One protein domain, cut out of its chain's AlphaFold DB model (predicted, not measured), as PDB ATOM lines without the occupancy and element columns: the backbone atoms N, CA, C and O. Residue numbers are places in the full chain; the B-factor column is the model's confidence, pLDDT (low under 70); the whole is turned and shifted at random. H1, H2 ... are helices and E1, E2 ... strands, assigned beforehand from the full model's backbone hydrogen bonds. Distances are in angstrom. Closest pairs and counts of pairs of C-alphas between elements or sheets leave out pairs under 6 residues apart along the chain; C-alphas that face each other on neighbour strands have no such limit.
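What this domain is: This is residues 25 to 217 of the 221 residues of an uncharacterized protein of Rhizobium tropici (UniProt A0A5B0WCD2). What would one see first? Two strongly twisted sheets, E1 E4 E8 E9 E10 and E2 E3 E5 E6 E7, lie largely face to face as a sandwich whose edges draw together at E3 and E4 and again at E6 and E9, while the helices H1, H2 and H3 gather at one end and H1, the longest, makes an arm there. What is it built of? The printed part has 193 residues with three named helices and ten named strands, in the order H1 E1 E2 E3 H2 E4 E5 E6 E7 E8 E9 H3 E10; both sheets are branched, the first mixed and the second antiparallel, and the class is mixed, helices and strands. How large is it? It is compact, with a radius of gyration of the C-alphas of 16.8 A and spans of 55 by 40 by 28 A.

Where its parts are: Where are the strands of the first sheet? E8 is residues 173 to 183, 29.6 A long, and E1 is residues 47 to 55, 26.8 A long. E4 is residues 119 to 121, E9 residues 188 to 193, and E10 residues 214 to 216, ending at C-alpha 216 at (148.753, 159.183, 170.532). Where are those of the second? E5 is residues 124 to 135, 30.6 A long, and E2 is residues 65 to 74, 29.3 A long. E3 is residues 85 to 88, E6 residues 138 to 143, and E7 residues 165 to 168. Where are the helices? H1 is residues 25 to 45, 32.0 A long, beginning at C-alpha 25 at (137.490, 185.448, 169.779). H2 is residues 111 to 115, and H3 is residues 197 to 206, 14.3 A long.

How they stand to each other: How is the first sheet paired? E8 has E1, parallel, on one side, with N 50 and O 174 at 2.9 A, and on the other side E9, antiparallel, in a hairpin with N 180 and O 191 at 3.0 A, and E10, parallel, with N 215 and O 173 at 2.8 A. E4 is antiparallel to E1, with N 49 and O 119 at 2.9 A. How is the second paired? E5 bends by 60 degrees at residue 129; E2, antiparallel, is on one side of it, with N 69 and O 130 at 2.8 A, and on the other side are E6, in a hairpin with N 133 and O 140 at 2.8 A, and E7, antiparallel, with N 126 and O 166 at 2.8 A. E2 and E3 form a hairpin, with N 70 and O 85 at 2.8 A. Where do the sheets come close? The closest C-alphas of E3 and E4, Val 87 and Val 119, are 6.6 A apart, and those of E6 and E9, Ala 142 and Pro 188, are 6.2 A apart. How do the helices stand? H1 is on the first sheet at a height over the sheet of 12.9 A, and its residues 30 to 38 touch H2, the closest C-alphas being those of Gly 34 and Gln 112, 5.2 A apart; H3 only grazes that sheet with residues 199 to 204. Every O i to N i+4 pair is within hydrogen-bond range in H2 and H3, and 14 of 17 are in H1.

The domain as a whole: How far does it reach? The two C-alphas farthest apart are those of Ala 25 and Arg 152, 54.8 A. Is it unbroken, and which links are long? The printed part has no cut, and the long links are E3 to H2, with 22 residues between them, and E6 to E7, with 21. Where is confidence low? The mean pLDDT of the printed part is 86.9, and residues 100 to 107 and 144 to 156 are under 70.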
ATOM      1  N   ALA A  25     136.414 184.852 168.991       89.50
ATOM      2  CA  ALA A  25     137.490 185.448 169.779       89.50
ATOM      3  C   ALA A  25     137.514 184.883 171.206       89.50
ATOM      4  O   ALA A  25     138.576 184.571 171.746       89.50
ATOM      5  N   LYS A  26     136.332 184.679 171.796       89.00
ATOM      6  CA  LYS A  26     136.192 184.056 173.114       89.00
ATOM      7  C   LYS A  26     136.625 182.592 173.095       89.00
ATOM      8  O   LYS A  26     137.295 182.156 174.026       89.00
ATOM      9  N   VAL A  27     136.268 181.846 172.047       87.56
ATOM     10  CA  VAL A  27     136.703 180.450 171.883       87.56
ATOM     11  C   VAL A  27     138.224 180.380 171.770       87.56
ATOM     12  O   VAL A  27     138.838 179.618 172.507       87.56
ATOM     13  N   ALA A  28     138.843 181.206 170.925       90.25
ATOM     14  CA  ALA A  28     140.296 181.226 170.769       90.25
ATOM     15  C   ALA A  28     141.023 181.576 172.080       90.25
ATOM     16  O   ALA A  28     141.983 180.905 172.447       90.25
ATOM     17  N   ALA A  29     140.531 182.566 172.834       91.31
ATOM     18  CA  ALA A  29     141.095 182.914 174.140       91.31
ATOM     19  C   ALA A  29     141.007 181.746 175.137       91.31
ATOM     20  O   ALA A  29     141.984 181.435 175.813       91.31
ATOM     21  N   GLN A  30     139.864 181.053 175.177       91.75
ATOM     22  CA  GLN A  30     139.688 179.856 176.000       91.75
ATOM     23  C   GLN A  30     140.639 178.732 175.587       91.75
ATOM     24  O   GLN A  30     141.187 178.062 176.457       91.75
ATOM     25  N   GLN A  31     140.820 178.514 174.283       92.94
ATOM     26  CA  GLN A  31     141.747 177.520 173.741       92.94
ATOM     27  C   GLN A  31     143.187 177.807 174.158       92.94
ATOM     28  O   GLN A  31     143.886 176.888 174.588       92.94
ATOM     29  N   HIS A  32     143.598 179.069 174.076       93.06
ATOM     30  CA  HIS A  32     144.930 179.512 174.462       93.06
ATOM     31  C   HIS A  32     145.185 179.342 175.966       93.06
ATOM     32  O   HIS A  32     146.187 178.752 176.362       93.06
ATOM     33  N   GLU A  33     144.250 179.787 176.811       93.94
ATOM     34  CA  GLU A  33     144.358 179.672 178.271       93.94
ATOM     35  C   GLU A  33     144.483 178.210 178.717       93.94
ATOM     36  O   GLU A  33     145.448 177.849 179.391       93.94
ATOM     37  N   GLY A  34     143.582 177.334 178.257       92.69
ATOM     38  CA  GLY A  34     143.657 175.913 178.610       92.69
ATOM     39  C   GLY A  34     144.896 175.215 178.036       92.69
ATOM     40  O   GLY A  34     145.430 174.294 178.643       92.69
ATOM     41  N   SER A  35     145.405 175.670 176.887       93.62
ATOM     42  CA  SER A  35     146.670 175.169 176.333       93.62
ATOM     43  C   SER A  35     147.861 175.550 177.216       93.62
ATOM     44  O   SER A  35     148.738 174.722 177.462       93.62
ATOM     45  N   ALA A  36     147.879 176.780 177.736       95.25
ATOM     46  CA  ALA A  36     148.906 177.238 178.664       95.25
ATOM     47  C   ALA A  36     148.879 176.458 179.988       95.25
ATOM     48  O   ALA A  36     149.943 176.108 180.501       95.25
ATOM     49  N   GLU A  37     147.690 176.133 180.504       96.38
ATOM     50  CA  GLU A  37     147.516 175.285 181.692       96.38
ATOM     51  C   GLU A  37     148.071 173.873 181.465       96.38
ATOM     52  O   GLU A  37     148.905 173.415 182.245       96.38
ATOM     53  N   ILE A  38     147.738 173.228 180.340       95.44
ATOM     54  CA  ILE A  38     148.301 171.914 179.984       95.44
ATOM     55  C   ILE A  38     149.837 171.975 179.936       95.44
ATOM     56  O   ILE A  38     150.530 171.130 180.504       95.44
ATOM     57  N   LEU A  39     150.413 172.996 179.298       95.00
ATOM     58  CA  LEU A  39     151.871 173.147 179.217       95.00
ATOM     59  C   LEU A  39     152.524 173.487 180.568       95.00
ATOM     60  O   LEU A  39     153.697 173.162 180.781       95.00
ATOM     61  N   ALA A  40     151.806 174.141 181.480       95.62
ATOM     62  CA  ALA A  40     152.264 174.352 182.849       95.62
ATOM     63  C   ALA A  40     152.281 173.030 183.629       95.62
ATOM     64  O   ALA A  40     153.261 172.730 184.315       95.62
ATOM     65  N   ASP A  41     151.256 172.200 183.451       95.94
ATOM     66  CA  ASP A  41     151.126 170.898 184.099       95.94
ATOM     67  C   ASP A  41     152.194 169.906 183.641       95.94
ATOM     68  O   ASP A  41     152.749 169.169 184.463       95.94
ATOM     69  N   LEU A  42     152.595 169.976 182.368       95.62
ATOM     70  CA  LEU A  42     153.726 169.219 181.832       95.62
ATOM     71  C   LEU A  42     155.016 169.447 182.642       95.62
ATOM     72  O   LEU A  42     155.794 168.515 182.861       95.62
ATOM     73  N   LYS A  43     155.236 170.665 183.152       94.69
ATOM     74  CA  LYS A  43     156.435 171.015 183.932       94.69
ATOM     75  C   LYS A  43     156.414 170.454 185.357       94.69
ATOM     76  O   LYS A  43     157.474 170.380 185.970       94.69
ATOM     77  N   LYS A  44     155.253 170.046 185.888       95.88
ATOM     78  CA  LYS A  44     155.121 169.567 187.279       95.88
ATOM     79  C   LYS A  44     155.855 168.247 187.516       95.88
ATOM     80  O   LYS A  44     156.489 168.082 188.553       95.88
ATOM     81  N   LYS A  45     155.753 167.302 186.573       94.69
ATOM     82  CA  LYS A  45     156.418 165.986 186.665       94.69
ATOM     83  C   LYS A  45     157.213 165.589 185.421       94.69
ATOM     84  O   LYS A  45     157.867 164.553 185.433       94.69
ATOM     85  N   GLY A  46     157.220 166.420 184.383       95.25
ATOM     86  CA  GLY A  46     157.998 166.202 183.166       95.25
ATOM     87  C   GLY A  46     157.214 165.558 182.028       95.25
ATOM     88  O   GLY A  46     157.655 165.688 180.891       95.25
ATOM     89  N   SER A  47     156.068 164.931 182.304       97.75
ATOM     90  CA  SER A  47     155.187 164.325 181.301       97.75
ATOM     91  C   SER A  47     153.717 164.419 181.730       97.75
ATOM     92  O   SER A  47     153.412 164.634 182.907       97.75
ATOM     93  N   LEU A  48     152.801 164.238 180.778       98.12
ATOM     94  CA  LEU A  48     151.357 164.161 181.010       98.12
ATOM     95  C   LEU A  48     150.792 162.859 180.456       98.12
ATOM     96  O   LEU A  48     151.244 162.381 179.415       98.12
ATOM     97  N   LEU A  49     149.773 162.326 181.122       98.44
ATOM     98  CA  LEU A  49     149.050 161.136 180.693       98.44
ATOM     99  C   LEU A  49     147.542 161.366 180.757       98.44
ATOM    100  O   LEU A  49     147.012 161.751 181.796       98.44
ATOM    101  N   LEU A  50     146.860 161.052 179.662       97.69
ATOM    102  CA  LEU A  50     145.409 160.951 179.581       97.69
ATOM    103  C   LEU A  50     145.026 159.517 179.208       97.69
ATOM    104  O   LEU A  50     145.602 158.929 178.290       97.69
ATOM    105  N   VAL A  51     144.036 158.959 179.908       97.38
ATOM    106  CA  VAL A  51     143.503 157.609 179.667       97.38
ATOM    107  C   VAL A  51     141.984 157.653 179.724       97.38
ATOM    108  O   VAL A  51     141.430 158.266 180.630       97.38
ATOM    109  N   ARG A  52     141.299 156.978 178.799       94.75
ATOM    110  CA  ARG A  52     139.838 156.810 178.830       94.75
ATOM    111  C   ARG A  52     139.507 155.368 179.184       94.75
ATOM    112  O   ARG A  52     139.963 154.448 178.509       94.75
ATOM    113  N   MET A  53     138.707 155.150 180.218       94.00
ATOM    114  CA  MET A  53     138.172 153.826 180.524       94.00
ATOM    115  C   MET A  53     136.822 153.664 179.844       94.00
ATOM    116  O   MET A  53     135.955 154.537 179.925       94.00
ATOM    117  N   VAL A  54     136.640 152.527 179.188       91.81
ATOM    118  CA  VAL A  54     135.369 152.139 178.582       91.81
ATOM    119  C   VAL A  54     135.028 150.715 178.978       91.81
ATOM    120  O   VAL A  54     135.914 149.889 179.203       91.81
ATOM    121  N   ASP A  55     133.737 150.427 179.032       88.38
ATOM    122  CA  ASP A  55     133.242 149.055 179.054       88.38
ATOM    123  C   ASP A  55     132.400 148.793 177.804       88.38
ATOM    124  O   ASP A  55     131.861 149.727 177.214       88.38
ATOM    125  N   SER A  56     132.292 147.530 177.395       83.94
ATOM    126  CA  SER A  56     131.542 147.108 176.207       83.94
ATOM    127  C   SER A  56     130.408 146.154 176.597       83.94
ATOM    128  O   SER A  56     130.501 144.950 176.323       83.94
ATOM    129  N   PRO A  57     129.324 146.635 177.233       76.25
ATOM    130  CA  PRO A  57     128.125 145.827 177.404       76.25
ATOM    131  C   PRO A  57     127.552 145.412 176.037       76.25
ATOM    132  O   PRO A  57     127.889 145.969 174.993       76.25
ATOM    133  N   PHE A  58     126.613 144.459 176.035       72.94
ATOM    134  CA  PHE A  58     126.001 143.894 174.816       72.94
ATOM    135  C   PHE A  58     125.449 144.919 173.800       72.94
ATOM    136  O   PHE A  58     125.208 144.562 172.650       72.94
ATOM    137  N   LEU A  59     125.221 146.172 174.207       76.06
ATOM    138  CA  LEU A  59     124.606 147.228 173.399       76.06
ATOM    139  C   LEU A  59     125.596 148.288 172.880       76.06
ATOM    140  O   LEU A  59     125.154 149.313 172.358       76.06
ATOM    141  N   GLY A  60     126.901 148.055 173.021       82.69
ATOM    142  CA  GLY A  60     127.961 148.969 172.589       82.69
ATOM    143  C   GLY A  60     128.774 149.521 173.754       82.69
ATOM    144  O   GLY A  60     128.437 149.316 174.917       82.69
ATOM    145  N   ASP A  61     129.840 150.235 173.419       86.31
ATOM    146  CA  ASP A  61     130.758 150.843 174.367       86.31
ATOM    147  C   ASP A  61     130.072 151.948 175.175       86.31
ATOM    148  O   ASP A  61     129.228 152.703 174.671       86.31
ATOM    149  N   VAL A  62     130.477 152.055 176.436       86.62
ATOM    150  CA  VAL A  62     130.053 153.086 177.379       86.62
ATOM    151  C   VAL A  62     131.253 153.722 178.049       86.62
ATOM    152  O   VAL A  62     132.273 153.075 178.281       86.62
ATOM    153  N   ASN A  63     131.104 155.004 178.381       87.75
ATOM    154  CA  ASN A  63     132.035 155.665 179.279       87.75
ATOM    155  C   ASN A  63     131.988 154.998 180.638       87.75
ATOM    156  O   ASN A  63     130.908 154.718 181.160       87.75
ATOM    157  N   CYS A  64     133.170 154.823 181.193       87.94
ATOM    158  CA  CYS A  64     133.335 154.366 182.541       87.94
ATOM    159  C   CYS A  64     133.890 155.510 183.392       87.94
ATOM    160  O   CYS A  64     134.994 155.994 183.125       87.94
ATOM    161  N   ASP A  65     133.125 155.966 184.384       85.25
ATOM    162  CA  ASP A  65     133.602 156.911 185.387       85.25
ATOM    163  C   ASP A  65     134.332 156.129 186.481       85.25
ATOM    164  O   ASP A  65     133.797 155.217 187.096       85.25
ATOM    165  N   GLY A  66     135.620 156.392 186.660       90.25
ATOM    166  CA  GLY A  66     136.473 155.527 187.462       90.25
ATOM    167  C   GLY A  66     137.923 155.962 187.409       90.25
ATOM    168  O   GLY A  66     138.229 157.086 187.007       90.25
ATOM    169  N   TYR A  67     138.820 155.079 187.822       94.12
ATOM    170  CA  TYR A  67     140.252 155.336 187.784       94.12
ATOM    171  C   TYR A  67     141.041 154.038 187.664       94.12
ATOM    172  O   TYR A  67     140.586 152.960 188.053       94.12
ATOM    173  N   ILE A  68     142.262 154.166 187.165       94.69
ATOM    174  CA  ILE A  68     143.285 153.131 187.263       94.69
ATOM    175  C   ILE A  68     144.353 153.542 188.255       94.69
ATOM    176  O   ILE A  68     144.637 154.726 188.423       94.69
ATOM    177  N   THR A  69     144.987 152.549 188.854       94.69
ATOM    178  CA  THR A  69     146.207 152.728 189.628       94.69
ATOM    179  C   THR A  69     147.379 152.229 188.803       94.69
ATOM    180  O   THR A  69     147.381 151.095 188.316       94.69
ATOM    181  N   LEU A  70     148.366 153.100 188.635       95.50
ATOM    182  CA  LEU A  70     149.609 152.842 187.936       95.50
ATOM    183  C   LEU A  70     150.747 152.735 188.937       95.50
ATOM    184  O   LEU A  70     150.931 153.611 189.784       95.50
ATOM    185  N   ARG A  71     151.582 151.715 188.767       94.12
ATOM    186  CA  ARG A  71     152.880 151.634 189.432       94.12
ATOM    187  C   ARG A  71     153.991 151.613 188.418       94.12
ATOM    188  O   ARG A  71     153.896 150.950 187.385       94.12
ATOM    189  N   LYS A  72     155.050 152.353 188.720       95.00
ATOM    190  CA  LYS A  72     156.263 152.346 187.914       95.00
ATOM    191  C   LYS A  72     156.862 150.943 187.928       95.00
ATOM    192  O   LYS A  72     156.773 150.244 188.928       95.00
ATOM    193  N   ILE A  73     157.440 150.512 186.819       93.81
ATOM    194  CA  ILE A  73     158.098 149.217 186.695       93.81
ATOM    195  C   ILE A  73     159.586 149.417 186.963       93.81
ATOM    196  O   ILE A  73     160.253 150.168 186.250       93.81
ATOM    197  N   ASN A  74     160.106 148.697 187.949       91.19
ATOM    198  CA  ASN A  74     161.517 148.653 188.297       91.19
ATOM    199  C   ASN A  74     161.989 147.193 188.290       91.19
ATOM    200  O   ASN A  74     161.306 146.307 188.801       91.19
ATOM    201  N   ALA A  75     163.114 146.913 187.626       87.12
ATOM    202  CA  ALA A  75     163.627 145.552 187.425       87.12
ATOM    203  C   ALA A  75     162.566 144.530 186.932       87.12
ATOM    204  O   ALA A  75     162.566 143.363 187.325       87.12
ATOM    205  N   GLY A  76     161.639 144.974 186.071       85.94
ATOM    206  CA  GLY A  76     160.594 144.129 185.475       85.94
ATOM    207  C   GLY A  76     159.385 143.834 186.370       85.94
ATOM    208  O   GLY A  76     158.532 143.041 185.977       85.94
ATOM    209  N   LYS A  77     159.279 144.456 187.549       89.31
ATOM    210  CA  LYS A  77     158.137 144.310 188.467       89.31
ATOM    211  C   LYS A  77     157.579 145.679 188.870       89.31
ATOM    212  O   LYS A  77     158.324 146.655 188.809       89.31
ATOM    213  N   PRO A  78     156.296 145.781 189.263       90.00
ATOM    214  CA  PRO A  78     155.784 146.993 189.893       90.00
ATOM    215  C   PRO A  78     156.651 147.382 191.093       90.00
ATOM    216  O   PRO A  78     156.957 146.541 191.936       90.00
ATOM    217  N   ASP A  79     157.065 148.641 191.143       88.69
ATOM    218  CA  ASP A  79     157.825 149.198 192.248       88.69
ATOM    219  C   ASP A  79     156.890 149.386 193.448       88.69
ATOM    220  O   ASP A  79     155.895 150.119 193.393       88.69
ATOM    221  N   GLU A  80     157.181 148.662 194.524       83.06
ATOM    222  CA  GLU A  80     156.434 148.737 195.779       83.06
ATOM    223  C   GLU A  80     156.960 149.848 196.704       83.06
ATOM    224  O   GLU A  80     156.312 150.170 197.697       83.06
ATOM    225  N   THR A  81     158.108 150.453 196.374       84.50
ATOM    226  CA  THR A  81     158.761 151.503 197.171       84.50
ATOM    227  C   THR A  81     158.351 152.914 196.755       84.50
ATOM    228  O   THR A  81     158.325 153.816 197.593       84.50
ATOM    229  N   GLU A  82     157.992 153.112 195.483       83.81
ATOM    230  CA  GLU A  82     157.392 154.358 195.007       83.81
ATOM    231  C   GLU A  82     155.867 154.358 195.255       83.81
ATOM    232  O   GLU A  82     155.210 153.316 195.125       83.81
ATOM    233  N   PRO A  83     155.269 155.515 195.603       86.44
ATOM    234  CA  PRO A  83     153.827 155.609 195.780       86.44
ATOM    235  C   PRO A  83     153.096 155.346 194.452       86.44
ATOM    236  O   PRO A  83     153.544 155.820 193.399       86.44
ATOM    237  N   PRO A  84     151.961 154.626 194.477       89.44
ATOM    238  CA  PRO A  84     151.145 154.427 193.288       89.44
ATOM    239  C   PRO A  84     150.565 155.756 192.776       89.44
ATOM    240  O   PRO A  84     150.365 156.710 193.530       89.44
ATOM    241  N   LEU A  85     150.268 155.813 191.477       92.62
ATOM    242  CA  LEU A  85     149.609 156.947 190.836       92.62
ATOM    243  C   LEU A  85     148.206 156.553 190.384       92.62
ATOM    244  O   LEU A  85     148.054 155.731 189.482       92.62
ATOM    245  N   SER A  86     147.186 157.195 190.941       93.44
ATOM    246  CA  SER A  86     145.818 157.066 190.440       93.44
ATOM    247  C   SER A  86     145.568 158.028 189.280       93.44
ATOM    248  O   SER A  86     145.842 159.225 189.381       93.44
ATOM    249  N   VAL A  87     145.031 157.508 188.180       95.31
ATOM    250  CA  VAL A  87     144.665 158.262 186.977       95.31
ATOM    251  C   VAL A  87     143.175 158.079 186.739       95.31
ATOM    252  O   VAL A  87     142.715 156.964 186.490       95.31
ATOM    253  N   GLY A  88     142.422 159.173 186.842       93.31
ATOM    254  CA  GLY A  88     140.990 159.178 186.555       93.31
ATOM    255  C   GLY A  88     140.703 158.896 185.082       93.31
ATOM    256  O   GLY A  88     141.468 159.289 184.202       93.31
ATOM    257  N   SER A  89     139.585 158.226 184.820       93.69
ATOM    258  CA  SER A  89     139.082 157.992 183.471       93.69
ATOM    259  C   SER A  89     138.626 159.304 182.841       93.69
ATOM    260  O   SER A  89     137.669 159.933 183.299       93.69
ATOM    261  N   ALA A  90     139.302 159.706 181.770       92.06
ATOM    262  CA  ALA A  90     138.900 160.832 180.954       92.06
ATOM    263  C   ALA A  90     137.581 160.549 180.230       92.06
ATOM    264  O   ALA A  90     137.296 159.421 179.823       92.06
ATOM    265  N   ALA A  91     136.797 161.600 179.994       87.00
ATOM    266  CA  ALA A  91     135.580 161.478 179.204       87.00
ATOM    267  C   ALA A  91     135.901 161.049 177.758       87.00
ATOM    268  O   ALA A  91     136.633 161.742 177.049       87.00
ATOM    269  N   ALA A  92     135.309 159.945 177.291       86.12
ATOM    270  CA  ALA A  92     135.282 159.613 175.871       86.12
ATOM    271  C   ALA A  92     134.152 160.365 175.176       86.12
ATOM    272  O   ALA A  92     132.974 160.006 175.293       86.12
ATOM    273  N   TYR A  93     134.506 161.398 174.419       85.06
ATOM    274  CA  TYR A  93     133.538 162.139 173.620       85.06
ATOM    275  C   TYR A  93     133.170 161.379 172.336       85.06
ATOM    276  O   TYR A  93     132.048 161.514 171.837       85.06
ATOM    277  N   ARG A  94     134.087 160.551 171.811       84.69
ATOM    278  CA  ARG A  94     133.911 159.740 170.596       84.69
ATOM    279  C   ARG A  94     134.294 158.269 170.812       84.69
ATOM    280  O   ARG A  94     135.363 157.819 170.391       84.69
ATOM    281  N   LEU A  95     133.374 157.522 171.423       81.81
ATOM    282  CA  LEU A  95     133.469 156.066 171.606       81.81
ATOM    283  C   LEU A  95     133.639 155.317 170.274       81.81
ATOM    284  O   LEU A  95     133.144 155.765 169.241       81.81
ATOM    285  N   GLN A  96     134.309 154.161 170.325       79.81
ATOM    286  CA  GLN A  96     134.539 153.294 169.164       79.81
ATOM    287  C   GLN A  96     133.228 152.710 168.631       79.81
ATOM    288  O   GLN A  96     132.925 152.878 167.452       79.81
ATOM    289  N   ASN A  97     132.426 152.095 169.503       83.19
ATOM    290  CA  ASN A  97     131.112 151.550 169.168       83.19
ATOM    291  C   ASN A  97     130.043 152.153 170.088       83.19
ATOM    292  O   ASN A  97     129.632 151.500 171.042       83.19
ATOM    293  N   PRO A  98     129.594 153.400 169.869       74.50
ATOM    294  CA  PRO A  98     128.717 154.083 170.814       74.50
ATOM    295  C   PRO A  98     127.382 153.350 170.978       74.50
ATOM    296  O   PRO A  98     126.711 153.023 169.997       74.50
ATOM    297  N   ASN A  99     126.951 153.162 172.224       72.00
ATOM    298  CA  ASN A  99     125.568 152.786 172.486       72.00
ATOM    299  C   ASN A  99     124.603 153.952 172.153       72.00
ATOM    300  O   ASN A  99     125.004 155.111 172.001       72.00
ATOM    301  N   LYS A 100     123.295 153.669 172.084       61.97
ATOM    302  CA  LYS A 100     122.256 154.686 171.807       61.97
ATOM    303  C   LYS A 100     122.152 155.803 172.868       61.97
ATOM    304  O   LYS A 100     121.417 156.758 172.646       61.97
ATOM    305  N   LEU A 101     122.833 155.677 174.010       56.34
ATOM    306  CA  LEU A 101     122.711 156.531 175.202       56.34
ATOM    307  C   LEU A 101     124.054 157.170 175.616       56.34
ATOM    308  O   LEU A 101     124.249 157.492 176.787       56.34
ATOM    309  N   SER A 102     125.007 157.338 174.693       57.59
ATOM    310  CA  SER A 102     126.344 157.820 175.058       57.59
ATOM    311  C   SER A 102     126.312 159.266 175.574       57.59
ATOM    312  O   SER A 102     126.124 160.219 174.815       57.59
ATOM    313  N   LEU A 103     126.565 159.430 176.879       51.69
ATOM    314  CA  LEU A 103     126.659 160.711 177.595       51.69
ATOM    315  C   LEU A 103     127.713 161.675 177.027       51.69
ATOM    316  O   LEU A 103     127.612 162.877 177.258       51.69
ATOM    317  N   GLY A 104     128.684 161.191 176.241       52.47
ATOM    318  CA  GLY A 104     129.638 162.049 175.523       52.47
ATOM    319  C   GLY A 104     128.961 163.005 174.530       52.47
ATOM    320  O   GLY A 104     129.541 164.017 174.153       52.47
ATOM    321  N   GLN A 105     127.708 162.724 174.149       50.88
ATOM    322  CA  GLN A 105     126.868 163.619 173.350       50.88
ATOM    323  C   GLN A 105     126.162 164.706 174.176       50.88
ATOM    324  O   GLN A 105     125.709 165.695 173.604       50.88
ATOM    325  N   LEU A 106     126.055 164.543 175.499       53.19
ATOM    326  CA  LEU A 106     125.343 165.475 176.383       53.19
ATOM    327  C   LEU A 106     126.225 166.630 176.870       53.19
ATOM    328  O   LEU A 106     125.701 167.663 177.284       53.19
ATOM    329  N   PHE A 107     127.551 166.492 176.792       65.31
ATOM    330  CA  PHE A 107     128.476 167.542 177.197       65.31
ATOM    331  C   PHE A 107     129.511 167.847 176.116       65.31
ATOM    332  O   PHE A 107     130.218 166.961 175.645       65.31
ATOM    333  N   SER A 108     129.638 169.124 175.761       74.00
ATOM    334  CA  SER A 108     130.610 169.583 174.769       74.00
ATOM    335  C   SER A 108     132.043 169.422 175.274       74.00
ATOM    336  O   SER A 108     132.355 169.789 176.409       74.00
ATOM    337  N   ALA A 109     132.922 168.917 174.411       83.75
ATOM    338  CA  ALA A 109     134.355 168.944 174.656       83.75
ATOM    339  C   ALA A 109     134.883 170.381 174.572       83.75
ATOM    340  O   ALA A 109     134.518 171.136 173.670       83.75
ATOM    341  N   THR A 110     135.758 170.745 175.504       87.94
ATOM    342  CA  THR A 110     136.492 172.017 175.522       87.94
ATOM    343  C   THR A 110     137.921 171.755 175.981       87.94
ATOM    344  O   THR A 110     138.178 170.722 176.610       87.94
ATOM    345  N   VAL A 111     138.851 172.680 175.721       89.31
ATOM    346  CA  VAL A 111     140.230 172.532 176.213       89.31
ATOM    347  C   VAL A 111     140.278 172.423 177.738       89.31
ATOM    348  O   VAL A 111     140.944 171.533 178.240       89.31
ATOM    349  N   GLN A 112     139.485 173.212 178.474       90.44
ATOM    350  CA  GLN A 112     139.447 173.185 179.945       90.44
ATOM    351  C   GLN A 112     138.935 171.847 180.482       90.44
ATOM    352  O   GLN A 112     139.247 171.448 181.596       90.44
ATOM    353  N   ARG A 113     138.085 171.153 179.716       89.81
ATOM    354  CA  ARG A 113     137.636 169.816 180.099       89.81
ATOM    355  C   ARG A 113     138.710 168.775 179.824       89.81
ATOM    356  O   ARG A 113     138.828 167.867 180.629       89.81
ATOM    357  N   TYR A 114     139.452 168.882 178.720       90.69
ATOM    358  CA  TYR A 114     140.574 167.980 178.438       90.69
ATOM    359  C   TYR A 114     141.751 168.194 179.390       90.69
ATOM    360  O   TYR A 114     142.330 167.212 179.838       90.69
ATOM    361  N   GLU A 115     142.071 169.445 179.724       93.00
ATOM    362  CA  GLU A 115     143.147 169.832 180.642       93.00
ATOM    363  C   GLU A 115     143.065 169.062 181.964       93.00
ATOM    364  O   GLU A 115     144.002 168.347 182.307       93.00
ATOM    365  N   ARG A 116     141.889 169.049 182.602       91.69
ATOM    366  CA  ARG A 116     141.629 168.319 183.858       91.69
ATOM    367  C   ARG A 116     141.902 166.817 183.803       91.69
ATOM    368  O   ARG A 116     142.024 166.185 184.849       91.69
ATOM    369  N   TRP A 117     141.921 166.234 182.607       93.75
ATOM    370  CA  TRP A 117     142.147 164.806 182.400       93.75
ATOM    371  C   TRP A 117     143.597 164.464 182.052       93.75
ATOM    372  O   TRP A 117     143.950 163.285 182.063       93.75
ATOM    373  N   PHE A 118     144.442 165.457 181.761       95.81
ATOM    374  CA  PHE A 118     145.877 165.246 181.628       95.81
ATOM    375  C   PHE A 118     146.524 165.219 183.009       95.81
ATOM    376  O   PHE A 118     146.744 166.246 183.643       95.81
ATOM    377  N   VAL A 119     146.868 164.023 183.474       96.62
ATOM    378  CA  VAL A 119     147.490 163.826 184.782       96.62
ATOM    379  C   VAL A 119     149.009 163.986 184.669       96.62
ATOM    380  O   VAL A 119     149.638 163.264 183.888       96.62
ATOM    381  N   PRO A 120     149.639 164.867 185.471       97.31
ATOM    382  CA  PRO A 120     151.089 164.930 185.570       97.31
ATOM    383  C   PRO A 120     151.689 163.619 186.068       97.31
ATOM    384  O   PRO A 120     151.338 163.109 187.138       97.31
ATOM    385  N   ILE A 121     152.662 163.109 185.319       97.12
ATOM    386  CA  ILE A 121     153.346 161.845 185.581       97.12
ATOM    387  C   ILE A 121     154.839 161.985 185.288       97.12
ATOM    388  O   ILE A 121     155.247 162.761 184.424       97.12
ATOM    389  N   ALA A 122     155.667 161.274 186.054       96.62
ATOM    390  CA  ALA A 122     157.096 161.227 185.779       96.62
ATOM    391  C   ALA A 122     157.370 160.339 184.551       96.62
ATOM    392  O   ALA A 122     156.591 159.432 184.255       96.62
ATOM    393  N   PRO A 123     158.480 160.546 183.831       96.94
ATOM    394  CA  PRO A 123     158.882 159.616 182.791       96.94
ATOM    395  C   PRO A 123     159.202 158.242 183.381       96.94
ATOM    396  O   PRO A 123     159.798 158.118 184.455       96.94
ATOM    397  N   GLY A 124     158.852 157.197 182.646       96.31
ATOM    398  CA  GLY A 124     159.083 155.826 183.067       96.31
ATOM    399  C   GLY A 124     158.164 154.837 182.374       96.31
ATOM    400  O   GLY A 124     157.329 155.191 181.540       96.31
ATOM    401  N   ARG A 125     158.332 153.567 182.740       97.12
ATOM    402  CA  ARG A 125     157.415 152.494 182.364       97.12
ATOM    403  C   ARG A 125     156.486 152.220 183.535       97.12
ATOM    404  O   ARG A 125     156.960 152.120 184.659       97.12
ATOM    405  N   TYR A 126     155.197 152.081 183.271       97.06
ATOM    406  CA  TYR A 126     154.157 151.885 184.276       97.06
ATOM    407  C   TYR A 126     153.322 150.652 183.944       97.06
ATOM    408  O   TYR A 126     153.156 150.329 182.770       97.06
ATOM    409  N   ALA A 127     152.793 149.985 184.967       95.81
ATOM    410  CA  ALA A 127     151.821 148.906 184.853       95.81
ATOM    411  C   ALA A 127     150.539 149.254 185.614       95.81
ATOM    412  O   ALA A 127     150.602 149.831 186.701       95.81
ATOM    413  N   VAL A 128     149.392 148.855 185.065       95.38
ATOM    414  CA  VAL A 128     148.101 148.894 185.759       95.38
ATOM    415  C   VAL A 128     148.064 147.791 186.813       95.38
ATOM    416  O   VAL A 128     148.258 146.618 186.492       95.38
ATOM    417  N   THR A 129     147.811 148.161 188.064       92.81
ATOM    418  CA  THR A 129     147.780 147.249 189.227       92.81
ATOM    419  C   THR A 129     146.422 147.211 189.921       92.81
ATOM    420  O   THR A 129     146.117 146.275 190.668       92.81
ATOM    421  N   TYR A 130     145.585 148.209 189.650       91.94
ATOM    422  CA  TYR A 130     144.196 148.271 190.072       91.94
ATOM    423  C   TYR A 130     143.385 149.087 189.067       91.94
ATOM    424  O   TYR A 130     143.912 149.977 188.396       91.94
ATOM    425  N   ALA A 131     142.100 148.778 188.967       92.12
ATOM    426  CA  ALA A 131     141.148 149.582 188.225       92.12
ATOM    427  C   ALA A 131     139.780 149.522 188.904       92.12
ATOM    428  O   ALA A 131     139.314 148.438 189.263       92.12
ATOM    429  N   SER A 132     139.146 150.683 189.028       91.12
ATOM    430  CA  SER A 132     137.736 150.819 189.371       91.12
ATOM    431  C   SER A 132     137.007 151.446 188.203       91.12
ATOM    432  O   SER A 132     137.448 152.460 187.661       91.12
ATOM    433  N   CYS A 133     135.897 150.836 187.819       89.75
ATOM    434  CA  CYS A 133     135.095 151.265 186.703       89.75
ATOM    435  C   CYS A 133     133.614 151.286 187.067       89.75
ATOM    436  O   CYS A 133     133.034 150.236 187.342       89.75
ATOM    437  N   HIS A 134     132.996 152.463 187.041       88.62
ATOM    438  CA  HIS A 134     131.574 152.640 187.295       88.62
ATOM    439  C   HIS A 134     130.857 153.029 185.994       88.62
ATOM    440  O   HIS A 134     131.432 153.669 185.115       88.62
ATOM    441  N   TYR A 135     129.623 152.554 185.821       82.69
ATOM    442  CA  TYR A 135     128.687 153.059 184.815       82.69
ATOM    443  C   TYR A 135     127.259 152.635 185.179       82.69
ATOM    444  O   TYR A 135     126.966 151.461 185.419       82.69
ATOM    445  N   GLY A 136     126.327 153.590 185.219       81.19
ATOM    446  CA  GLY A 136     124.962 153.321 185.681       81.19
ATOM    447  C   GLY A 136     124.955 152.759 187.109       81.19
ATOM    448  O   GLY A 136     125.458 153.401 188.021       81.19
ATOM    449  N   ASN A 137     124.409 151.552 187.294       82.06
ATOM    450  CA  ASN A 137     124.414 150.839 188.583       82.06
ATOM    451  C   ASN A 137     125.500 149.749 188.666       82.06
ATOM    452  O   ASN A 137     125.509 148.959 189.610       82.06
ATOM    453  N   THR A 138     126.382 149.662 187.670       82.75
ATOM    454  CA  THR A 138     127.429 148.643 187.599       82.75
ATOM    455  C   THR A 138     128.742 149.212 188.114       82.75
ATOM    456  O   THR A 138     129.127 150.327 187.774       82.75
ATOM    457  N   THR A 139     129.438 148.429 188.934       87.88
ATOM    458  CA  THR A 139     130.799 148.710 189.395       87.88
ATOM    459  C   THR A 139     131.664 147.486 189.138       87.88
ATOM    460  O   THR A 139     131.352 146.391 189.608       87.88
ATOM    461  N   ILE A 140     132.739 147.674 188.383       85.69
ATOM    462  CA  ILE A 140     133.753 146.670 188.093       85.69
ATOM    463  C   ILE A 140     135.030 147.110 188.796       85.69
ATOM    464  O   ILE A 140     135.615 148.132 188.453       85.69
ATOM    465  N   GLU A 141     135.478 146.311 189.756       87.44
ATOM    466  CA  GLU A 141     136.747 146.518 190.445       87.44
ATOM    467  C   GLU A 141     137.637 145.294 190.276       87.44
ATOM    468  O   GLU A 141     137.199 144.147 190.444       87.44
ATOM    469  N   ALA A 142     138.906 145.539 189.979       84.94
ATOM    470  CA  ALA A 142     139.910 144.502 189.852       84.94
ATOM    471  C   ALA A 142     141.259 144.963 190.404       84.94
ATOM    472  O   ALA A 142     141.558 146.154 190.425       84.94
ATOM    473  N   GLY A 143     142.092 144.002 190.805       79.81
ATOM    474  CA  GLY A 143     143.392 144.269 191.420       79.81
ATOM    475  C   GLY A 143     143.351 144.319 192.943       79.81
ATOM    476  O   GLY A 143     142.308 144.132 193.566       79.81
ATOM    477  N   GLY A 144     144.527 144.521 193.533       69.75
ATOM    478  CA  GLY A 144     144.736 144.507 194.988       69.75
ATOM    479  C   GLY A 144     145.431 145.752 195.531       69.75
ATOM    480  O   GLY A 144     145.736 145.800 196.716       69.75
ATOM    481  N   ASP A 145     145.678 146.748 194.679       63.81
ATOM    482  CA  ASP A 145     146.370 147.994 195.021       63.81
ATOM    483  C   ASP A 145     145.375 149.044 195.548       63.81
ATOM    484  O   ASP A 145     145.216 150.119 194.974       63.81
ATOM    485  N   GLN A 146     144.616 148.672 196.589       55.22
ATOM    486  CA  GLN A 146     143.739 149.586 197.323       55.22
ATOM    487  C   GLN A 146     144.462 150.094 198.572       55.22
ATOM    488  O   GLN A 146     144.967 149.296 199.367       55.22
ATOM    489  N   ASP A 147     144.439 151.412 198.784       47.41
ATOM    490  CA  ASP A 147     144.773 152.028 200.069       47.41
ATOM    491  C   ASP A 147     143.778 151.521 201.128       47.41
ATOM    492  O   ASP A 147     142.628 151.954 201.221       47.41
ATOM    493  N   GLY A 148     144.180 150.512 201.899       40.78
ATOM    494  CA  GLY A 148     143.307 149.876 202.876       40.78
ATOM    495  C   GLY A 148     143.036 150.775 204.083       40.78
ATOM    496  O   GLY A 148     143.893 150.908 204.949       40.78
ATOM    497  N   LEU A 149     141.804 151.279 204.227       41.19
ATOM    498  CA  LEU A 149     141.339 151.961 205.450       41.19
ATOM    499  C   LEU A 149     141.181 151.004 206.663       41.19
ATOM    500  O   LEU A 149     140.972 151.459 207.782       41.19
ATOM    501  N   PHE A 150     141.274 149.679 206.458       42.38
ATOM    502  CA  PHE A 150     141.018 148.645 207.482       42.38
ATOM    503  C   PHE A 150     142.004 147.459 207.482       42.38
ATOM    504  O   PHE A 150     141.635 146.342 207.845       42.38
ATOM    505  N   GLY A 151     143.264 147.655 207.080       37.22
ATOM    506  CA  GLY A 151     144.334 146.683 207.371       37.22
ATOM    507  C   GLY A 151     144.167 145.269 206.786       37.22
ATOM    508  O   GLY A 151     144.840 144.343 207.234       37.22
ATOM    509  N   ARG A 152     143.303 145.066 205.783       39.19
ATOM    510  CA  ARG A 152     143.304 143.840 204.969       39.19
ATOM    511  C   ARG A 152     144.160 144.068 203.736       39.19
ATOM    512  O   ARG A 152     143.668 144.355 202.653       39.19
ATOM    513  N   THR A 153     145.461 143.965 203.956       40.00
ATOM    514  CA  THR A 153     146.502 143.949 202.937       40.00
ATOM    515  C   THR A 153     146.232 142.796 201.969       40.00
ATOM    516  O   THR A 153     146.471 141.636 202.305       40.00
ATOM    517  N   PHE A 154     145.764 143.073 200.751       42.84
ATOM    518  CA  PHE A 154     146.015 142.143 199.649       42.84
ATOM    519  C   PHE A 154     147.473 142.350 199.235       42.84
ATOM    520  O   PHE A 154     147.798 143.137 198.356       42.84
ATOM    521  N   SER A 155     148.363 141.685 199.971       49.22
ATOM    522  CA  SER A 155     149.822 141.846 199.979       49.22
ATOM    523  C   SER A 155     150.526 141.285 198.740       49.22
ATOM    524  O   SER A 155     151.568 140.640 198.851       49.22
ATOM    525  N   TYR A 156     149.948 141.463 197.555       57.12
ATOM    526  CA  TYR A 156     150.672 141.194 196.325       57.12
ATOM    527  C   TYR A 156     150.157 142.102 195.214       57.12
ATOM    528  O   TYR A 156     149.145 141.823 194.566       57.12
ATOM    529  N   VAL A 157     150.891 143.186 194.984       74.81
ATOM    530  CA  VAL A 157     150.702 144.067 193.838       74.81
ATOM    531  C   VAL A 157     151.064 143.273 192.579       74.81
ATOM    532  O   VAL A 157     152.228 142.991 192.301       74.81
ATOM    533  N   ARG A 158     150.049 142.861 191.813       84.06
ATOM    534  CA  ARG A 158     150.221 142.217 190.501       84.06
ATOM    535  C   ARG A 158     149.925 143.219 189.398       84.06
ATOM    536  O   ARG A 158     148.876 143.860 189.468       84.06
ATOM    537  N   PRO A 159     150.775 143.314 188.362       90.00
ATOM    538  CA  PRO A 159     150.342 143.955 187.137       90.00
ATOM    539  C   PRO A 159     149.184 143.142 186.550       90.00
ATOM    540  O   PRO A 159     149.164 141.910 186.648       90.00
ATOM    541  N   PHE A 160     148.219 143.821 185.944       93.19
ATOM    542  CA  PHE A 160     147.182 143.151 185.165       93.19
ATOM    543  C   PHE A 160     147.823 142.422 183.978       93.19
ATOM    544  O   PHE A 160     148.911 142.781 183.523       93.19
ATOM    545  N   GLY A 161     147.156 141.398 183.454       92.62
ATOM    546  CA  GLY A 161     147.558 140.772 182.197       92.62
ATOM    547  C   GLY A 161     147.184 141.615 180.971       92.62
ATOM    548  O   GLY A 161     146.488 142.627 181.073       92.62
ATOM    549  N   GLY A 162     147.582 141.151 179.785       93.94
ATOM    550  CA  GLY A 162     147.241 141.799 178.514       93.94
ATOM    551  C   GLY A 162     148.054 143.068 178.249       93.94
ATOM    552  O   GLY A 162     149.238 143.127 178.570       93.94
ATOM    553  N   ASP A 163     147.402 144.066 177.664       95.81
ATOM    554  CA  ASP A 163     147.986 145.360 177.316       95.81
ATOM    555  C   ASP A 163     147.990 146.284 178.547       95.81
ATOM    556  O   ASP A 163     147.287 147.288 178.577       95.81
ATOM    557  N   SER A 164     148.682 145.903 179.622       94.75
ATOM    558  CA  SER A 164     148.589 146.575 180.931       94.75
ATOM    559  C   SER A 164     149.716 147.559 181.227       94.75
ATOM    560  O   SER A 164     149.724 148.163 182.301       94.75
ATOM    561  N   THR A 165     150.669 147.735 180.312       97.12
ATOM    562  CA  THR A 165     151.837 148.594 180.519       97.12
ATOM    563  C   THR A 165     151.886 149.770 179.555       97.12
ATOM    564  O   THR A 165     151.369 149.713 178.443       97.12
ATOM    565  N   ILE A 166     152.514 150.864 179.977       98.00
ATOM    566  CA  ILE A 166     152.745 152.043 179.140       98.00
ATOM    567  C   ILE A 166     154.120 152.633 179.437       98.00
ATOM    568  O   ILE A 166     154.569 152.629 180.582       98.00
ATOM    569  N   THR A 167     154.802 153.125 178.404       97.25
ATOM    570  CA  THR A 167     156.081 153.835 178.544       97.25
ATOM    571  C   THR A 167     155.887 155.294 178.179       97.25
ATOM    572  O   THR A 167     155.324 155.596 177.130       97.25
ATOM    573  N   ILE A 168     156.355 156.185 179.048       97.44
ATOM    574  CA  ILE A 168     156.192 157.631 178.924       97.44
ATOM    575  C   ILE A 168     157.577 158.268 178.997       97.44
ATOM    576  O   ILE A 168     158.315 158.082 179.965       97.44
ATOM    577  N   GLY A 169     157.944 158.992 177.946       96.88
ATOM    578  CA  GLY A 169     159.205 159.717 177.833       96.88
ATOM    579  C   GLY A 169     159.137 161.122 178.430       96.88
ATOM    580  O   GLY A 169     158.059 161.679 178.637       96.88
ATOM    581  N   GLN A 170     160.308 161.709 178.678       97.25
ATOM    582  CA  GLN A 170     160.446 163.089 179.153       97.25
ATOM    583  C   GLN A 170     159.866 164.086 178.145       97.25
ATOM    584  O   GLN A 170     160.134 163.999 176.950       97.25
ATOM    585  N   GLY A 171     159.102 165.057 178.645       96.38
ATOM    586  CA  GLY A 171     158.483 166.118 177.851       96.38
ATOM    587  C   GLY A 171     157.272 165.665 177.037       96.38
ATOM    588  O   GLY A 171     156.761 166.452 176.245       96.38
ATOM    589  N   GLN A 172     156.813 164.419 177.196       97.56
ATOM    590  CA  GLN A 172     155.693 163.896 176.419       97.56
ATOM    591  C   GLN A 172     154.342 164.267 177.025       97.56
ATOM    592  O   GLN A 172     154.125 164.144 178.231       97.56
ATOM    593  N   ILE A 173     153.407 164.633 176.150       98.00
ATOM    594  CA  ILE A 173     151.976 164.682 176.440       98.00
ATOM    595  C   ILE A 173     151.368 163.442 175.795       98.00
ATOM    596  O   ILE A 173     151.335 163.344 174.571       98.00
ATOM    597  N   VAL A 174     150.953 162.465 176.592       98.25
ATOM    598  CA  VAL A 174     150.517 161.156 176.095       98.25
ATOM    599  C   VAL A 174     149.002 161.036 176.191       98.25
ATOM    600  O   VAL A 174     148.434 161.128 177.277       98.25
ATOM    601  N   ASP A 175     148.356 160.776 175.057       98.06
ATOM    602  CA  ASP A 175     147.001 160.228 175.019       98.06
ATOM    603  C   ASP A 175     147.121 158.713 174.809       98.06
ATOM    604  O   ASP A 175     147.490 158.250 173.725       98.06
ATOM    605  N   ALA A 176     146.843 157.942 175.860       97.81
ATOM    606  CA  ALA A 176     146.926 156.482 175.853       97.81
ATOM    607  C   ALA A 176     145.659 155.798 175.308       97.81
ATOM    608  O   ALA A 176     145.483 154.589 175.475       97.81
ATOM    609  N   GLY A 177     144.758 156.567 174.697       96.25
ATOM    610  CA  GLY A 177     143.537 156.077 174.088       96.25
ATOM    611  C   GLY A 177     142.545 155.531 175.106       96.25
ATOM    612  O   GLY A 177     142.221 156.181 176.105       96.25
ATOM    613  N   TYR A 178     142.029 154.348 174.793       95.31
ATOM    614  CA  TYR A 178     141.011 153.635 175.542       95.31
ATOM    615  C   TYR A 178     141.575 152.369 176.164       95.31
ATOM    616  O   TYR A 178     142.267 151.589 175.502       95.31
ATOM    617  N   ILE A 179     141.172 152.114 177.400       95.38
ATOM    618  CA  ILE A 179     141.353 150.825 178.048       95.38
ATOM    619  C   ILE A 179     140.002 150.211 178.384       95.38
ATOM    620  O   ILE A 179     139.073 150.900 178.806       95.38
ATOM    621  N   ARG A 180     139.924 148.892 178.231       93.06
ATOM    622  CA  ARG A 180     138.804 148.076 178.694       93.06
ATOM    623  C   ARG A 180     139.310 146.994 179.630       93.06
ATOM    624  O   ARG A 180     140.326 146.353 179.349       93.06
ATOM    625  N   LEU A 181     138.578 146.776 180.717       91.25
ATOM    626  CA  LEU A 181     138.845 145.684 181.643       91.25
ATOM    627  C   LEU A 181     138.243 144.388 181.100       91.25
ATOM    628  O   LEU A 181     137.082 144.337 180.705       91.25
ATOM    629  N   ALA A 182     139.052 143.339 181.066       89.56
ATOM    630  CA  ALA A 182     138.669 142.004 180.637       89.56
ATOM    631  C   ALA A 182     139.177 140.957 181.638       89.56
ATOM    632  O   ALA A 182     139.938 141.257 182.558       89.56
ATOM    633  N   GLY A 183     138.780 139.702 181.435       86.12
ATOM    634  CA  GLY A 183     139.177 138.598 182.305       86.12
ATOM    635  C   GLY A 183     138.306 138.494 183.555       86.12
ATOM    636  O   GLY A 183     137.108 138.772 183.518       86.12
ATOM    637  N   THR A 184     138.898 138.029 184.652       81.44
ATOM    638  CA  THR A 184     138.193 137.789 185.922       81.44
ATOM    639  C   THR A 184     138.776 138.662 187.025       81.44
ATOM    640  O   THR A 184     139.882 139.173 186.893       81.44
ATOM    641  N   ARG A 185     138.086 138.784 188.165       75.69
ATOM    642  CA  ARG A 185     138.618 139.522 189.325       75.69
ATOM    643  C   ARG A 185     139.990 139.003 189.791       75.69
ATOM    644  O   ARG A 185     140.793 139.782 190.293       75.69
ATOM    645  N   SER A 186     140.253 137.703 189.628       75.50
ATOM    646  CA  SER A 186     141.512 137.039 190.005       75.50
ATOM    647  C   SER A 186     142.579 137.010 188.904       75.50
ATOM    648  O   SER A 186     143.755 136.860 189.222       75.50
ATOM    649  N   ASP A 187     142.185 137.139 187.635       85.75
ATOM    650  CA  ASP A 187     143.081 137.297 186.476       85.75
ATOM    651  C   ASP A 187     142.583 138.470 185.619       85.75
ATOM    652  O   ASP A 187     141.958 138.254 184.571       85.75
ATOM    653  N   PRO A 188     142.748 139.716 186.105       90.62
ATOM    654  CA  PRO A 188     142.292 140.884 185.379       90.62
ATOM    655  C   PRO A 188     143.248 141.211 184.243       90.62
ATOM    656  O   PRO A 188     144.470 141.101 184.368       90.62
ATOM    657  N   ARG A 189     142.678 141.632 183.120       93.81
ATOM    658  CA  ARG A 189     143.412 141.951 181.900       93.81
ATOM    659  C   ARG A 189     143.002 143.312 181.377       93.81
ATOM    660  O   ARG A 189     141.832 143.680 181.449       93.81
ATOM    661  N   VAL A 190     143.961 144.028 180.811       95.12
ATOM    662  CA  VAL A 190     143.705 145.263 180.072       95.12
ATOM    663  C   VAL A 190     143.691 144.950 178.582       95.12
ATOM    664  O   VAL A 190     144.548 144.226 178.073       95.12
ATOM    665  N   VAL A 191     142.702 145.496 177.885       95.12
ATOM    666  CA  VAL A 191     142.684 145.574 176.424       95.12
ATOM    667  C   VAL A 191     142.854 147.038 176.050       95.12
ATOM    668  O   VAL A 191     141.977 147.853 176.345       95.12
ATOM    669  N   GLY A 192     143.993 147.364 175.442       94.50
ATOM    670  CA  GLY A 192     144.348 148.718 175.041       94.50
ATOM    671  C   GLY A 192     143.973 148.987 173.588       94.50
ATOM    672  O   GLY A 192     144.168 148.158 172.697       94.50
ATOM    673  N   SER A 193     143.467 150.181 173.314       95.31
ATOM    674  CA  SER A 193     143.223 150.649 171.952       95.31
ATOM    675  C   SER A 193     143.475 152.144 171.860       95.31
ATOM    676  O   SER A 193     143.315 152.868 172.833       95.31
ATOM    677  N   GLU A 194     143.923 152.619 170.706       95.38
ATOM    678  CA  GLU A 194     144.249 154.036 170.555       95.38
ATOM    679  C   GLU A 194     142.981 154.903 170.508       95.38
ATOM    680  O   GLU A 194     141.879 154.423 170.217       95.38
ATOM    681  N   ALA A 195     143.145 156.212 170.724       94.25
ATOM    682  CA  ALA A 195     142.083 157.183 170.479       94.25
ATOM    683  C   ALA A 195     141.565 157.067 169.030       94.25
ATOM    684  O   ALA A 195     142.363 156.958 168.088       94.25
ATOM    685  N   THR A 196     140.240 157.112 168.851       91.88
ATOM    686  CA  THR A 196     139.594 157.018 167.533       91.88
ATOM    687  C   THR A 196     139.968 158.219 166.668       91.88
ATOM    688  O   THR A 196     140.219 159.295 167.211       91.88
ATOM    689  N   PRO A 197     139.941 158.102 165.327       93.00
ATOM    690  CA  PRO A 197     140.134 159.259 164.452       93.00
ATOM    691  C   PRO A 197     139.196 160.423 164.801       93.00
ATOM    692  O   PRO A 197     139.641 161.557 164.907       93.00
ATOM    693  N   ALA A 198     137.928 160.127 165.107       90.31
ATOM    694  CA  ALA A 198     136.949 161.137 165.506       90.31
ATOM    695  C   ALA A 198     137.294 161.837 166.836       90.31
ATOM    696  O   ALA A 198     137.055 163.036 166.970       90.31
ATOM    697  N   GLU A 199     137.837 161.114 167.821       92.25
ATOM    698  CA  GLU A 199     138.322 161.710 169.074       92.25
ATOM    699  C   GLU A 199     139.527 162.619 168.801       92.25
ATOM    700  O   GLU A 199     139.575 163.742 169.294       92.25
ATOM    701  N   ARG A 200     140.468 162.177 167.955       95.00
ATOM    702  CA  ARG A 200     141.642 162.977 167.570       95.00
ATOM    703  C   ARG A 200     141.242 164.247 166.826       95.00
ATOM    704  O   ARG A 200     141.751 165.317 167.144       95.00
ATOM    705  N   ASP A 201     140.300 164.157 165.892       93.81
ATOM    706  CA  ASP A 201     139.777 165.319 165.168       93.81
ATOM    707  C   ASP A 201     139.094 166.310 166.122       93.81
ATOM    708  O   ASP A 201     139.283 167.525 166.009       93.81
ATOM    709  N   LEU A 202     138.354 165.803 167.113       91.94
ATOM    710  CA  LEU A 202     137.753 166.634 168.151       91.94
ATOM    711  C   LEU A 202     138.826 167.331 168.992       91.94
ATOM    712  O   LEU A 202     138.771 168.549 169.142       91.94
ATOM    713  N   MET A 203     139.828 166.594 169.472       94.88
ATOM    714  CA  MET A 203     140.972 167.143 170.206       94.88
ATOM    715  C   MET A 203     141.695 168.224 169.395       94.88
ATOM    716  O   MET A 203     141.937 169.315 169.905       94.88
ATOM    717  N   LYS A 204     141.955 167.972 168.108       95.88
ATOM    718  CA  LYS A 204     142.556 168.948 167.193       95.88
ATOM    719  C   LYS A 204     141.731 170.228 167.099       95.88
ATOM    720  O   LYS A 204     142.298 171.313 167.044       95.88
ATOM    721  N   SER A 205     140.404 170.105 167.085       92.06
ATOM    722  CA  SER A 205     139.505 171.256 166.994       92.06
ATOM    723  C   SER A 205     139.447 172.081 168.283       92.06
ATOM    724  O   SER A 205     139.312 173.300 168.209       92.06
ATOM    725  N   VAL A 206     139.556 171.443 169.456       92.69
ATOM    726  CA  VAL A 206     139.372 172.124 170.748       92.69
ATOM    727  C   VAL A 206     140.669 172.560 171.416       92.69
ATOM    728  O   VAL A 206     140.617 173.469 172.230       92.69
ATOM    729  N   MET A 207     141.808 171.949 171.098       94.44
ATOM    730  CA  MET A 207     143.122 172.321 171.640       94.44
ATOM    731  C   MET A 207     144.196 172.339 170.543       94.44
ATOM    732  O   MET A 207     145.176 171.591 170.608       94.44
ATOM    733  N   PRO A 208     144.020 173.182 169.509       95.00
ATOM    734  CA  PRO A 208     144.882 173.187 168.329       95.00
ATOM    735  C   PRO A 208     146.352 173.511 168.636       95.00
ATOM    736  O   PRO A 208     147.226 173.047 167.908       95.00
ATOM    737  N   GLU A 209     146.638 174.268 169.701       95.06
ATOM    738  CA  GLU A 209     148.007 174.652 170.083       95.06
ATOM    739  C   GLU A 209     148.804 173.484 170.683       95.06
ATOM    740  O   GLU A 209     149.973 173.295 170.354       95.06
ATOM    741  N   VAL A 210     148.171 172.666 171.532       95.25
ATOM    742  CA  VAL A 210     148.830 171.523 172.188       95.25
ATOM    743  C   VAL A 210     148.779 170.266 171.325       95.25
ATOM    744  O   VAL A 210     149.700 169.453 171.383       95.25
ATOM    745  N   TYR A 211     147.742 170.113 170.493       97.00
ATOM    746  CA  TYR A 211     147.499 168.911 169.689       97.00
ATOM    747  C   TYR A 211     148.737 168.358 168.952       97.00
ATOM    748  O   TYR A 211     148.964 167.151 169.041       97.00
ATOM    749  N   PRO A 212     149.583 169.171 168.282       97.31
ATOM    750  CA  PRO A 212     150.775 168.668 167.590       97.31
ATOM    751  C   PRO A 212     151.813 168.007 168.508       97.31
ATOM    752  O   PRO A 212     152.636 167.234 168.031       97.31
ATOM    753  N   SER A 213     151.785 168.316 169.808       96.56
ATOM    754  CA  SER A 213     152.696 167.760 170.817       96.56
ATOM    755  C   SER A 213     152.147 166.493 171.484       96.56
ATOM    756  O   SER A 213     152.852 165.861 172.273       96.56
ATOM    757  N   ILE A 214     150.896 166.114 171.194       97.81
ATOM    758  CA  ILE A 214     150.263 164.935 171.782       97.81
ATOM    759  C   ILE A 214     150.768 163.678 171.074       97.81
ATOM    760  O   ILE A 214     150.594 163.489 169.870       97.81
ATOM    761  N   THR A 215     151.363 162.782 171.851       97.81
ATOM    762  CA  THR A 215     151.710 161.430 171.422       97.81
ATOM    763  C   THR A 215     150.499 160.527 171.625       97.81
ATOM    764  O   THR A 215     150.155 160.181 172.755       97.81
ATOM    765  N   PHE A 216     149.851 160.148 170.526       97.44
ATOM    766  CA  PHE A 216     148.753 159.183 170.532       97.44
ATOM    767  C   PHE A 216     149.308 157.763 170.533       97.44
ATOM    768  O   PHE A 216     150.062 157.385 169.639       97.44
ATOM    769  N   THR A 217     148.924 156.981 171.532       97.50
ATOM    770  CA  THR A 217     149.348 155.591 171.690       97.50
ATOM    771  C   THR A 217     148.267 154.806 172.430       97.50
ATOM    772  O   THR A 217     147.133 155.262 172.588       97.50
TER     773      THR A 217